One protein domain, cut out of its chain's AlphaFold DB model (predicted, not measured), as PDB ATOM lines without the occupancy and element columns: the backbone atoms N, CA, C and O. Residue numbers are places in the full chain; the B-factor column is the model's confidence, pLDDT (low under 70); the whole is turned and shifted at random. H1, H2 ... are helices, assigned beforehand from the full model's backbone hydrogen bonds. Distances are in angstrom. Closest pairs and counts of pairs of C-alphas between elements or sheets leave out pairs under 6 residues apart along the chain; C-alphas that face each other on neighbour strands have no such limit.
ATOM      1  N   ASP A 684      19.903  15.198 -35.488       85.38
ATOM      2  CA  ASP A 684      19.533  15.447 -36.879       85.38
ATOM      3  C   ASP A 684      20.260  16.691 -37.406       85.38
ATOM      4  O   ASP A 684      19.976  17.836 -37.040       85.38
ATOM      5  N   LYS A 685      21.219  16.452 -38.306       86.38
ATOM      6  CA  LYS A 685      22.039  17.506 -38.915       86.38
ATOM      7  C   LYS A 685      21.224  18.519 -39.715       86.38
ATOM      8  O   LYS A 685      21.622  19.678 -39.799       86.38
ATOM      9  N   GLU A 686      20.109  18.113 -40.321       88.19
ATOM     10  CA  GLU A 686      19.275  19.045 -41.080       88.19
ATOM     11  C   GLU A 686      18.569  20.019 -40.141       88.19
ATOM     12  O   GLU A 686      18.520  21.216 -40.425       88.19
ATOM     13  N   ILE A 687      18.089  19.546 -38.990       89.75
ATOM     14  CA  ILE A 687      17.476  20.418 -37.982       89.75
ATOM     15  C   ILE A 687      18.530  21.330 -37.345       89.75
ATOM     16  O   ILE A 687      18.292  22.533 -37.237       89.75
ATOM     17  N   ASN A 688      19.714  20.807 -37.004       90.38
ATOM     18  CA  ASN A 688      20.831  21.626 -36.512       90.38
ATOM     19  C   ASN A 688      21.154  22.765 -37.491       90.38
ATOM     20  O   ASN A 688      21.232  23.930 -37.096       90.38
ATOM     21  N   LYS A 689      21.251  22.446 -38.789       89.38
ATOM     22  CA  LYS A 689      21.458  23.436 -39.849       89.38
ATOM     23  C   LYS A 689      20.333  24.472 -39.904       89.38
ATOM     24  O   LYS A 689      20.621  25.661 -40.003       89.38
ATOM     25  N   LYS A 690      19.066  24.066 -39.764       90.12
ATOM     26  CA  LYS A 690      17.937  25.010 -39.696       90.12
ATOM     27  C   LYS A 690      18.022  25.954 -38.499       90.12
ATOM     28  O   LYS A 690      17.703  27.129 -38.648       90.12
ATOM     29  N   ILE A 691      18.449  25.474 -37.328       91.50
ATOM     30  CA  ILE A 691      18.639  26.326 -36.141       91.50
ATOM     31  C   ILE A 691      19.731  27.372 -36.411       91.50
ATOM     32  O   ILE A 691      19.556  28.549 -36.087       91.50
ATOM     33  N   ILE A 692      20.837  26.966 -37.041       92.06
ATOM     34  CA  ILE A 692      21.928  27.866 -37.447       92.06
ATOM     35  C   ILE A 692      21.410  28.918 -38.438       92.06
ATOM     36  O   ILE A 692      21.580  30.115 -38.208       92.06
ATOM     37  N   GLU A 693      20.723  28.498 -39.503       89.69
ATOM     38  CA  GLU A 693      20.164  29.393 -40.525       89.69
ATOM     39  C   GLU A 693      19.134  30.375 -39.944       89.69
ATOM     40  O   GLU A 693      19.199  31.572 -40.230       89.69
ATOM     41  N   ASP A 694      18.233  29.905 -39.076       89.44
ATOM     42  CA  ASP A 694      17.268  30.745 -38.355       89.44
ATOM     43  C   ASP A 694      17.972  31.803 -37.493       89.44
ATOM     44  O   ASP A 694      17.598  32.978 -37.504       89.44
ATOM     45  N   THR A 695      19.050  31.417 -36.808       91.81
ATOM     46  CA  THR A 695      19.860  32.335 -35.994       91.81
ATOM     47  C   THR A 695      20.542  33.396 -36.861       91.81
ATOM     48  O   THR A 695      20.481  34.584 -36.540       91.81
ATOM     49  N   VAL A 696      21.103  33.012 -38.015       91.81
ATOM     50  CA  VAL A 696      21.686  33.954 -38.989       91.81
ATOM     51  C   VAL A 696      20.636  34.936 -39.519       91.81
ATOM     52  O   VAL A 696      20.913  36.131 -39.632       91.81
ATOM     53  N   VAL A 697      19.432  34.463 -39.852       89.69
ATOM     54  CA  VAL A 697      18.340  35.322 -40.340       89.69
ATOM     55  C   VAL A 697      17.901  36.314 -39.261       89.69
ATOM     56  O   VAL A 697      17.726  37.496 -39.562       89.69
ATOM     57  N   LYS A 698      17.772  35.870 -38.005       89.19
ATOM     58  CA  LYS A 698      17.425  36.741 -36.871       89.19
ATOM     59  C   LYS A 698      18.481  37.811 -36.618       89.19
ATOM     60  O   LYS A 698      18.106  38.963 -36.444       89.19
ATOM     61  N   ILE A 699      19.767  37.466 -36.694       90.00
ATOM     62  CA  ILE A 699      20.875  38.430 -36.589       90.00
ATOM     63  C   ILE A 699      20.822  39.463 -37.723       90.00
ATOM     64  O   ILE A 699      20.935  40.661 -37.478       90.00
ATOM     65  N   LYS A 700      20.606  39.030 -38.973       88.00
ATOM     66  CA  LYS A 700      20.514  39.947 -40.128       88.00
ATOM     67  C   LYS A 700      19.349  40.932 -40.018       88.00
ATOM     68  O   LYS A 700      19.464  42.059 -40.493       88.00
ATOM     69  N   ASN A 701      18.248  40.497 -39.414       85.06
ATOM     70  CA  ASN A 701      17.029  41.283 -39.251       85.06
ATOM     71  C   ASN A 701      16.942  41.984 -37.884       85.06
ATOM     72  O   ASN A 701      15.922  42.612 -37.590       85.06
ATOM     73  N   GLU A 702      17.971  41.875 -37.040       82.06
ATOM     74  CA  GLU A 702      17.960  42.448 -35.699       82.06
ATOM     75  C   GLU A 702      17.951  43.982 -35.772       82.06
ATOM     76  O   GLU A 702      18.835  44.625 -36.347       82.06
ATOM     77  N   ASN A 703      16.943  44.597 -35.153       76.56
ATOM     78  CA  ASN A 703      16.910  46.040 -34.997       76.56
ATOM     79  C   ASN A 703      17.674  46.437 -33.729       76.56
ATOM     80  O   ASN A 703      17.136  46.363 -32.629       76.56
ATOM     81  N   LYS A 704      18.901  46.948 -33.887       70.75
ATOM     82  CA  LYS A 704      19.757  47.391 -32.766       70.75
ATOM     83  C   LYS A 704      19.127  48.460 -31.858       70.75
ATOM     84  O   LYS A 704      19.640  48.697 -30.768       70.75
ATOM     85  N   ALA A 705      18.043  49.115 -32.286       64.81
ATOM     86  CA  ALA A 705      17.306  50.081 -31.472       64.81
ATOM     87  C   ALA A 705      16.280  49.441 -30.512       64.81
ATOM     88  O   ALA A 705      15.841  50.110 -29.580       64.81
ATOM     89  N   VAL A 706      15.881  48.177 -30.723       64.50
ATOM     90  CA  VAL A 706      14.845  47.489 -29.934       64.50
ATOM     91  C   VAL A 706      15.289  46.057 -29.630       64.50
ATOM     92  O   VAL A 706      15.222  45.188 -30.494       64.50
ATOM     93  N   LYS A 707      15.692  45.795 -28.380       67.44
ATOM     94  CA  LYS A 707      15.928  44.430 -27.887       67.44
ATOM     95  C   LYS A 707      14.641  43.826 -27.329       67.44
ATOM     96  O   LYS A 707      13.991  44.428 -26.477       67.44
ATOM     97  N   VAL A 708      14.285  42.638 -27.811       72.44
ATOM     98  CA  VAL A 708      13.154  41.837 -27.313       72.44
ATOM     99  C   VAL A 708      13.645  40.963 -26.154       72.44
ATOM    100  O   VAL A 708      14.750  40.438 -26.230       72.44
ATOM    101  N   HIS A 709      12.851  40.804 -25.089       66.44
ATOM    102  CA  HIS A 709      13.188  39.943 -23.946       66.44
ATOM    103  C   HIS A 709      12.161  38.801 -23.805       66.44
ATOM    104  O   HIS A 709      10.966  39.097 -23.744       66.44
ATOM    105  N   PRO A 710      12.584  37.522 -23.686       72.31
ATOM    106  CA  PRO A 710      13.959  37.022 -23.851       72.31
ATOM    107  C   PRO A 710      14.472  37.162 -25.290       72.31
ATOM    108  O   PRO A 710      13.686  37.100 -26.237       72.31
ATOM    109  N   ASP A 711      15.786  37.364 -25.433       86.69
ATOM    110  CA  ASP A 711      16.437  37.581 -26.727       86.69
ATOM    111  C   ASP A 711      16.439  36.268 -27.541       86.69
ATOM    112  O   ASP A 711      17.017  35.260 -27.113       86.69
ATOM    113  N   PRO A 712      15.764  36.227 -28.706       87.62
ATOM    114  CA  PRO A 712      15.655  35.009 -29.497       87.62
ATOM    115  C   PRO A 712      16.983  34.575 -30.128       87.62
ATOM    116  O   PRO A 712      17.115  33.391 -30.440       87.62
ATOM    117  N   ILE A 713      17.936  35.491 -30.337       90.88
ATOM    118  CA  ILE A 713      19.269  35.175 -30.869       90.88
ATOM    119  C   ILE A 713      20.089  34.520 -29.763       90.88
ATOM    120  O   ILE A 713      20.570  33.403 -29.944       90.88
ATOM    121  N   GLU A 714      20.175  35.174 -28.601       90.94
ATOM    122  CA  GLU A 714      20.898  34.658 -27.435       90.94
ATOM    123  C   GLU A 714      20.407  33.255 -27.056       90.94
ATOM    124  O   GLU A 714      21.198  32.324 -26.906       90.94
ATOM    125  N   ARG A 715      19.083  33.064 -27.004       91.12
ATOM    126  CA  ARG A 715      18.462  31.763 -26.734       91.12
ATOM    127  C   ARG A 715      18.893  30.684 -27.728       91.12
ATOM    128  O   ARG A 715      19.250  29.584 -27.314       91.12
ATOM    129  N   ASN A 716      18.817  30.964 -29.030       93.00
ATOM    130  CA  ASN A 716      19.187  29.987 -30.052       93.00
ATOM    131  C   ASN A 716      20.676  29.610 -29.947       93.00
ATOM    132  O   ASN A 716      21.023  28.436 -30.067       93.00
ATOM    133  N   LEU A 717      21.546  30.591 -29.685       94.00
ATOM    134  CA  LEU A 717      22.979  30.365 -29.488       94.00
ATOM    135  C   LEU A 717      23.268  29.530 -28.238       94.00
ATOM    136  O   LEU A 717      24.110  28.633 -28.292       94.00
ATOM    137  N   ASN A 718      22.539  29.755 -27.143       92.38
ATOM    138  CA  ASN A 718      22.649  28.926 -25.941       92.38
ATOM    139  C   ASN A 718      22.269  27.468 -26.243       92.38
ATOM    140  O   ASN A 718      22.988  26.554 -25.850       92.38
ATOM    141  N   ILE A 719      21.210  27.249 -27.029       92.38
ATOM    142  CA  ILE A 719      20.775  25.909 -27.449       92.38
ATOM    143  C   ILE A 719      21.818  25.223 -28.337       92.38
ATOM    144  O   ILE A 719      22.161  24.070 -28.089       92.38
ATOM    145  N   LEU A 720      22.373  25.919 -29.334       93.88
ATOM    146  CA  LEU A 720      23.459  25.381 -30.166       93.88
ATOM    147  C   LEU A 720      24.692  25.021 -29.327       93.88
ATOM    148  O   LEU A 720      25.325  23.989 -29.560       93.88
ATOM    149  N   THR A 721      25.002  25.848 -28.328       93.06
ATOM    150  CA  THR A 721      26.107  25.609 -27.398       93.06
ATOM    151  C   THR A 721      25.860  24.352 -26.576       93.06
ATOM    152  O   THR A 721      26.709  23.464 -26.565       93.06
ATOM    153  N   ASP A 722      24.687  24.206 -25.964       91.81
ATOM    154  CA  ASP A 722      24.336  23.010 -25.198       91.81
ATOM    155  C   ASP A 722      24.344  21.737 -26.055       91.81
ATOM    156  O   ASP A 722      24.878  20.708 -25.629       91.81
ATOM    157  N   LEU A 723      23.802  21.799 -27.278       91.81
ATOM    158  CA  LEU A 723      23.838  20.678 -28.221       91.81
ATOM    159  C   LEU A 723      25.283  20.262 -28.514       91.81
ATOM    160  O   LEU A 723      25.594  19.073 -28.470       91.81
ATOM    161  N   TYR A 724      26.193  21.213 -28.731       91.62
ATOM    162  CA  TYR A 724      27.617  20.909 -28.885       91.62
ATOM    163  C   TYR A 724      28.216  20.278 -27.625       91.62
ATOM    164  O   TYR A 724      28.864  19.233 -27.700       91.62
ATOM    165  N   ARG A 725      27.964  20.862 -26.446       88.19
ATOM    166  CA  ARG A 725      28.491  20.363 -25.161       88.19
ATOM    167  C   ARG A 725      28.022  18.941 -24.849       88.19
ATOM    168  O   ARG A 725      28.738  18.196 -24.183       88.19
ATOM    169  N   ARG A 726      26.844  18.555 -25.345       88.25
ATOM    170  CA  ARG A 726      26.254  17.212 -25.221       88.25
ATOM    171  C   ARG A 726      26.585  16.279 -26.394       88.25
ATOM    172  O   ARG A 726      26.020  15.193 -26.467       88.25
ATOM    173  N   ASN A 727      27.505  16.664 -27.283       88.81
ATOM    174  CA  ASN A 727      27.894  15.916 -28.487       88.81
ATOM    175  C   ASN A 727      26.736  15.651 -29.475       88.81
ATOM    176  O   ASN A 727      26.765  14.668 -30.208       88.81
ATOM    177  N   LYS A 728      25.719  16.522 -29.500       90.44
ATOM    178  CA  LYS A 728      24.569  16.498 -30.430       90.44
ATOM    179  C   LYS A 728      24.741  17.423 -31.634       90.44
ATOM    180  O   LYS A 728      23.942  17.402 -32.567       90.44
ATOM    181  N   LEU A 729      25.783  18.243 -31.610       91.69
ATOM    182  CA  LEU A 729      26.191  19.118 -32.696       91.69
ATOM    183  C   LEU A 729      27.714  19.065 -32.802       91.69
ATOM    184  O   LEU A 729      28.404  19.067 -31.779       91.69
ATOM    185  N   LYS A 730      28.249  18.998 -34.022       90.44
ATOM    186  CA  LYS A 730      29.698  18.977 -34.235       90.44
ATOM    187  C   LYS A 730      30.254  20.379 -34.432       90.44
ATOM    188  O   LYS A 730      29.583  21.253 -34.974       90.44
ATOM    189  N   LYS A 731      31.505  20.593 -34.019       87.94
ATOM    190  CA  LYS A 731      32.145  21.913 -34.105       87.94
ATOM    191  C   LYS A 731      32.218  22.413 -35.549       87.94
ATOM    192  O   LYS A 731      31.956  23.586 -35.788       87.94
ATOM    193  N   GLU A 732      32.495  21.515 -36.491       89.69
ATOM    194  CA  GLU A 732      32.616  21.805 -37.923       89.69
ATOM    195  C   GLU A 732      31.315  22.370 -38.516       89.69
ATOM    196  O   GLU A 732      31.358  23.123 -39.481       89.69
ATOM    197  N   GLU A 733      30.154  22.059 -37.924       90.44
ATOM    198  CA  GLU A 733      28.859  22.609 -38.356       90.44
ATOM    199  C   GLU A 733      28.715  24.104 -38.014       90.44
ATOM    200  O   GLU A 733      27.914  24.798 -38.636       90.44
ATOM    201  N   LEU A 734      29.493  24.613 -37.049       91.69
ATOM    202  CA  LEU A 734      29.458  26.008 -36.600       91.69
ATOM    203  C   LEU A 734      30.639  26.849 -37.091       91.69
ATOM    204  O   LEU A 734      30.544  28.072 -37.016       91.69
ATOM    205  N   GLU A 735      31.732  26.241 -37.570       87.56
ATOM    206  CA  GLU A 735      33.006  26.932 -37.847       87.56
ATOM    207  C   GLU A 735      32.851  28.173 -38.738       87.56
ATOM    208  O   GLU A 735      33.414  29.220 -38.426       87.56
ATOM    209  N   GLU A 736      32.032  28.094 -39.788       90.12
ATOM    210  CA  GLU A 736      31.795  29.204 -40.724       90.12
ATOM    211  C   GLU A 736      30.929  30.339 -40.138       90.12
ATOM    212  O   GLU A 736      30.873  31.436 -40.694       90.12
ATOM    213  N   PHE A 737      30.260  30.096 -39.008       91.81
ATOM    214  CA  PHE A 737      29.311  31.019 -38.383       91.81
ATOM    215  C   PHE A 737      29.813  31.617 -37.064       91.81
ATOM    216  O   PHE A 737      29.204  32.568 -36.575       91.81
ATOM    217  N   VAL A 738      30.920  31.116 -36.497       89.81
ATOM    218  CA  VAL A 738      31.457  31.577 -35.199       89.81
ATOM    219  C   VAL A 738      31.652  33.096 -35.163       89.81
ATOM    220  O   VAL A 738      31.255  33.747 -34.197       89.81
ATOM    221  N   ASP A 739      32.208  33.677 -36.228       88.19
ATOM    222  CA  ASP A 739      32.422  35.127 -36.315       88.19
ATOM    223  C   ASP A 739      31.106  35.909 -36.479       88.19
ATOM    224  O   ASP A 739      30.988  37.029 -35.985       88.19
ATOM    225  N   VAL A 740      30.098  35.321 -37.139       90.38
ATOM    226  CA  VAL A 740      28.763  35.925 -37.324       90.38
ATOM    227  C   VAL A 740      27.978  35.944 -36.010       90.38
ATOM    228  O   VAL A 740      27.239  36.892 -35.748       90.38
ATOM    229  N   PHE A 741      28.138  34.903 -35.193       92.31
ATOM    230  CA  PHE A 741      27.460  34.725 -33.908       92.31
ATOM    231  C   PHE A 741      28.149  35.440 -32.741       92.31
ATOM    232  O   PHE A 741      27.536  35.618 -31.688       92.31
ATOM    233  N   GLY A 742      29.391  35.885 -32.942       88.62
ATOM    234  CA  GLY A 742      30.180  36.577 -31.933       88.62
ATOM    235  C   GLY A 742      29.474  37.798 -31.337       88.62
ATOM    236  O   GLY A 742      29.035  38.688 -32.068       88.62
ATOM    237  N   GLY A 743      29.418  37.878 -30.008       87.62
ATOM    238  CA  GLY A 743      28.915  39.037 -29.264       87.62
ATOM    239  C   GLY A 743      27.411  39.046 -28.971       87.62
ATOM    240  O   GLY A 743      26.935  40.015 -28.377       87.62
ATOM    241  N   TYR A 744      26.669  38.005 -29.365       89.38
ATOM    242  CA  TYR A 744      25.225  37.886 -29.104       89.38
ATOM    243  C   TYR A 744      24.871  36.982 -27.912       89.38
ATOM    244  O   TYR A 744      23.773  37.099 -27.376       89.38
ATOM    245  N   SER A 745      25.774  36.095 -27.485       90.75
ATOM    246  CA  SER A 745      25.617  35.273 -26.278       90.75
ATOM    247  C   SER A 745      26.970  35.100 -25.597       90.75
ATOM    248  O   SER A 745      27.911  34.584 -26.202       90.75
ATOM    249  N   GLU A 746      27.058  35.484 -24.320       90.50
ATOM    250  CA  GLU A 746      28.272  35.273 -23.522       90.50
ATOM    251  C   GLU A 746      28.601  33.785 -23.387       90.50
ATOM    252  O   GLU A 746      29.772  33.415 -23.417       90.50
ATOM    253  N   TYR A 747      27.582  32.923 -23.285       90.88
ATOM    254  CA  TYR A 747      27.778  31.480 -23.170       90.88
ATOM    255  C   TYR A 747      28.340  30.873 -24.463       90.88
ATOM    256  O   TYR A 747      29.288  30.088 -24.415       90.88
ATOM    257  N   PHE A 748      27.815  31.285 -25.620       92.25
ATOM    258  CA  PHE A 748      28.335  30.857 -26.919       92.25
ATOM    259  C   PHE A 748      29.771  31.346 -27.137       92.25
ATOM    260  O   PHE A 748      30.651  30.562 -27.496       92.25
ATOM    261  N   ASP A 749      30.037  32.626 -26.869       90.19
ATOM    262  CA  ASP A 749      31.366  33.218 -27.033       90.19
ATOM    263  C   ASP A 749      32.399  32.565 -26.106       90.19
ATOM    264  O   ASP A 749      33.545  32.340 -26.505       90.19
ATOM    265  N   LEU A 750      31.994  32.195 -24.889       88.88
ATOM    266  CA  LEU A 750      32.838  31.489 -23.926       88.88
ATOM    267  C   LEU A 750      33.318  30.129 -24.458       88.88
ATOM    268  O   LEU A 750      34.448  29.734 -24.173       88.88
ATOM    269  N   VAL A 751      32.494  29.436 -25.249       87.94
ATOM    270  CA  VAL A 751      32.811  28.112 -25.806       87.94
ATOM    271  C   VAL A 751      33.488  28.201 -27.181       87.94
ATOM    272  O   VAL A 751      34.404  27.425 -27.461       87.94
ATOM    273  N   PHE A 752      33.082  29.143 -28.040       88.75
ATOM    274  CA  PHE A 752      33.505  29.180 -29.448       88.75
ATOM    275  C   PHE A 752      34.302  30.426 -29.863       88.75
ATOM    276  O   PHE A 752      35.088  30.330 -30.807       88.75
ATOM    277  N   ASN A 753      34.154  31.573 -29.186       84.62
ATOM    278  CA  ASN A 753      34.715  32.862 -29.622       84.62
ATOM    279  C   ASN A 753      35.366  33.677 -28.483       84.62
ATOM    280  O   ASN A 753      34.949  34.779 -28.125       84.62
ATOM    281  N   THR A 754      36.466  33.160 -27.933       73.69
ATOM    282  CA  THR A 754      37.136  33.749 -26.758       73.69
ATOM    283  C   THR A 754      37.964  35.010 -27.046       73.69
ATOM    284  O   THR A 754      38.450  35.651 -26.114       73.69
ATOM    285  N   LYS A 755      38.143  35.403 -28.317       70.69
ATOM    286  CA  LYS A 755      39.020  36.529 -28.703       70.69
ATOM    287  C   LYS A 755      38.469  37.902 -28.303       70.69
ATOM    288  O   LYS A 755      39.264  38.791 -28.010       70.69
ATOM    289  N   ASN A 756      37.145  38.065 -28.274       65.94
ATOM    290  CA  ASN A 756      36.460  39.334 -27.982       65.94
ATOM    291  C   ASN A 756      35.460  39.224 -26.813       65.94
ATOM    292  O   ASN A 756      34.566  40.063 -26.686       65.94
TER     293      ASN A 756
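This is residues 684 to 756 of the 814 residues of the protein "SIR2_2 domain-containing protein" of Bacillus amyloliquefaciens Y2 (UniProt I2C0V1). Two long helices, H1 and H2, make a hairpin, and the short helix H4 packs on H2 on the side away from H1. The chain folds back after H2 through residues 726 to 737 to the one-turn helix H3, which lies near both H1 and H4, while residues 703 to 710 of the loop between H1 and H2 stick out at one end. The printed part has 73 residues, with four named helices in the order H1, H2, H3, H4 and no named strand; its class is all helix. It is compact, with a radius of gyration of the C-alphas of 11.7 A, and spans 35 by 27 by 21 A.

The first helix, H1, holds residues 685 to 700, and H2 holds residues 712 to 725. H1 and H2 touch, their closest C-alphas being those of Thr 695 and Ile 713, 5.9 A apart. They form a helical hairpin and run opposite ways at a shallow tilt of 33 degrees, only just short of steep. H3, residues 738 to 741, is close to H1 but not clearly touching it; their closest C-alphas, those of Val 696 and Val 740, are 7.5 A apart. H3 is also close to H2 but not clearly touching it, with the C-alphas of Leu 717 and Phe 741 closest at 7.7 A. H4, residues 746 to 752, touches H2 at residues 717 to 721 of H2 alone. The closest C-alphas of H2 and H4 are those of Thr 721 and Phe 748, 5.7 A apart. H2 and H4 run the same way at a steep tilt of 42 degrees. H1 and H4 are apart. In H1, H2 and H4 every O i to N i+4 pair is within hydrogen-bond range; H3 is too short for such a pair.

H1 begins at C-alpha 685, at (22.039, 17.506, -38.915), and is 22.5 A long from first to last C-alpha. H2 begins at C-alpha 712, at (15.655, 35.009, -29.497), and is 20.0 A long. H3 measures 5.2 A and H4 10.0 A, H4 ending at C-alpha 752, at (33.505, 29.180, -29.448).

The C-alphas of Ala 705 and Asn 727 are the two farthest apart, at 35.9 A. Without residues 703 to 710, which stand free, the body spans 27 by 24 by 20 A. The links from H1 to H2 and from H2 to H3 are long, and the link from H3 to H4 is tight. The printed part has no cut. The mean pLDDT of the printed part is 86.8, and residues 705 to 707, 709 and 756 are under 70.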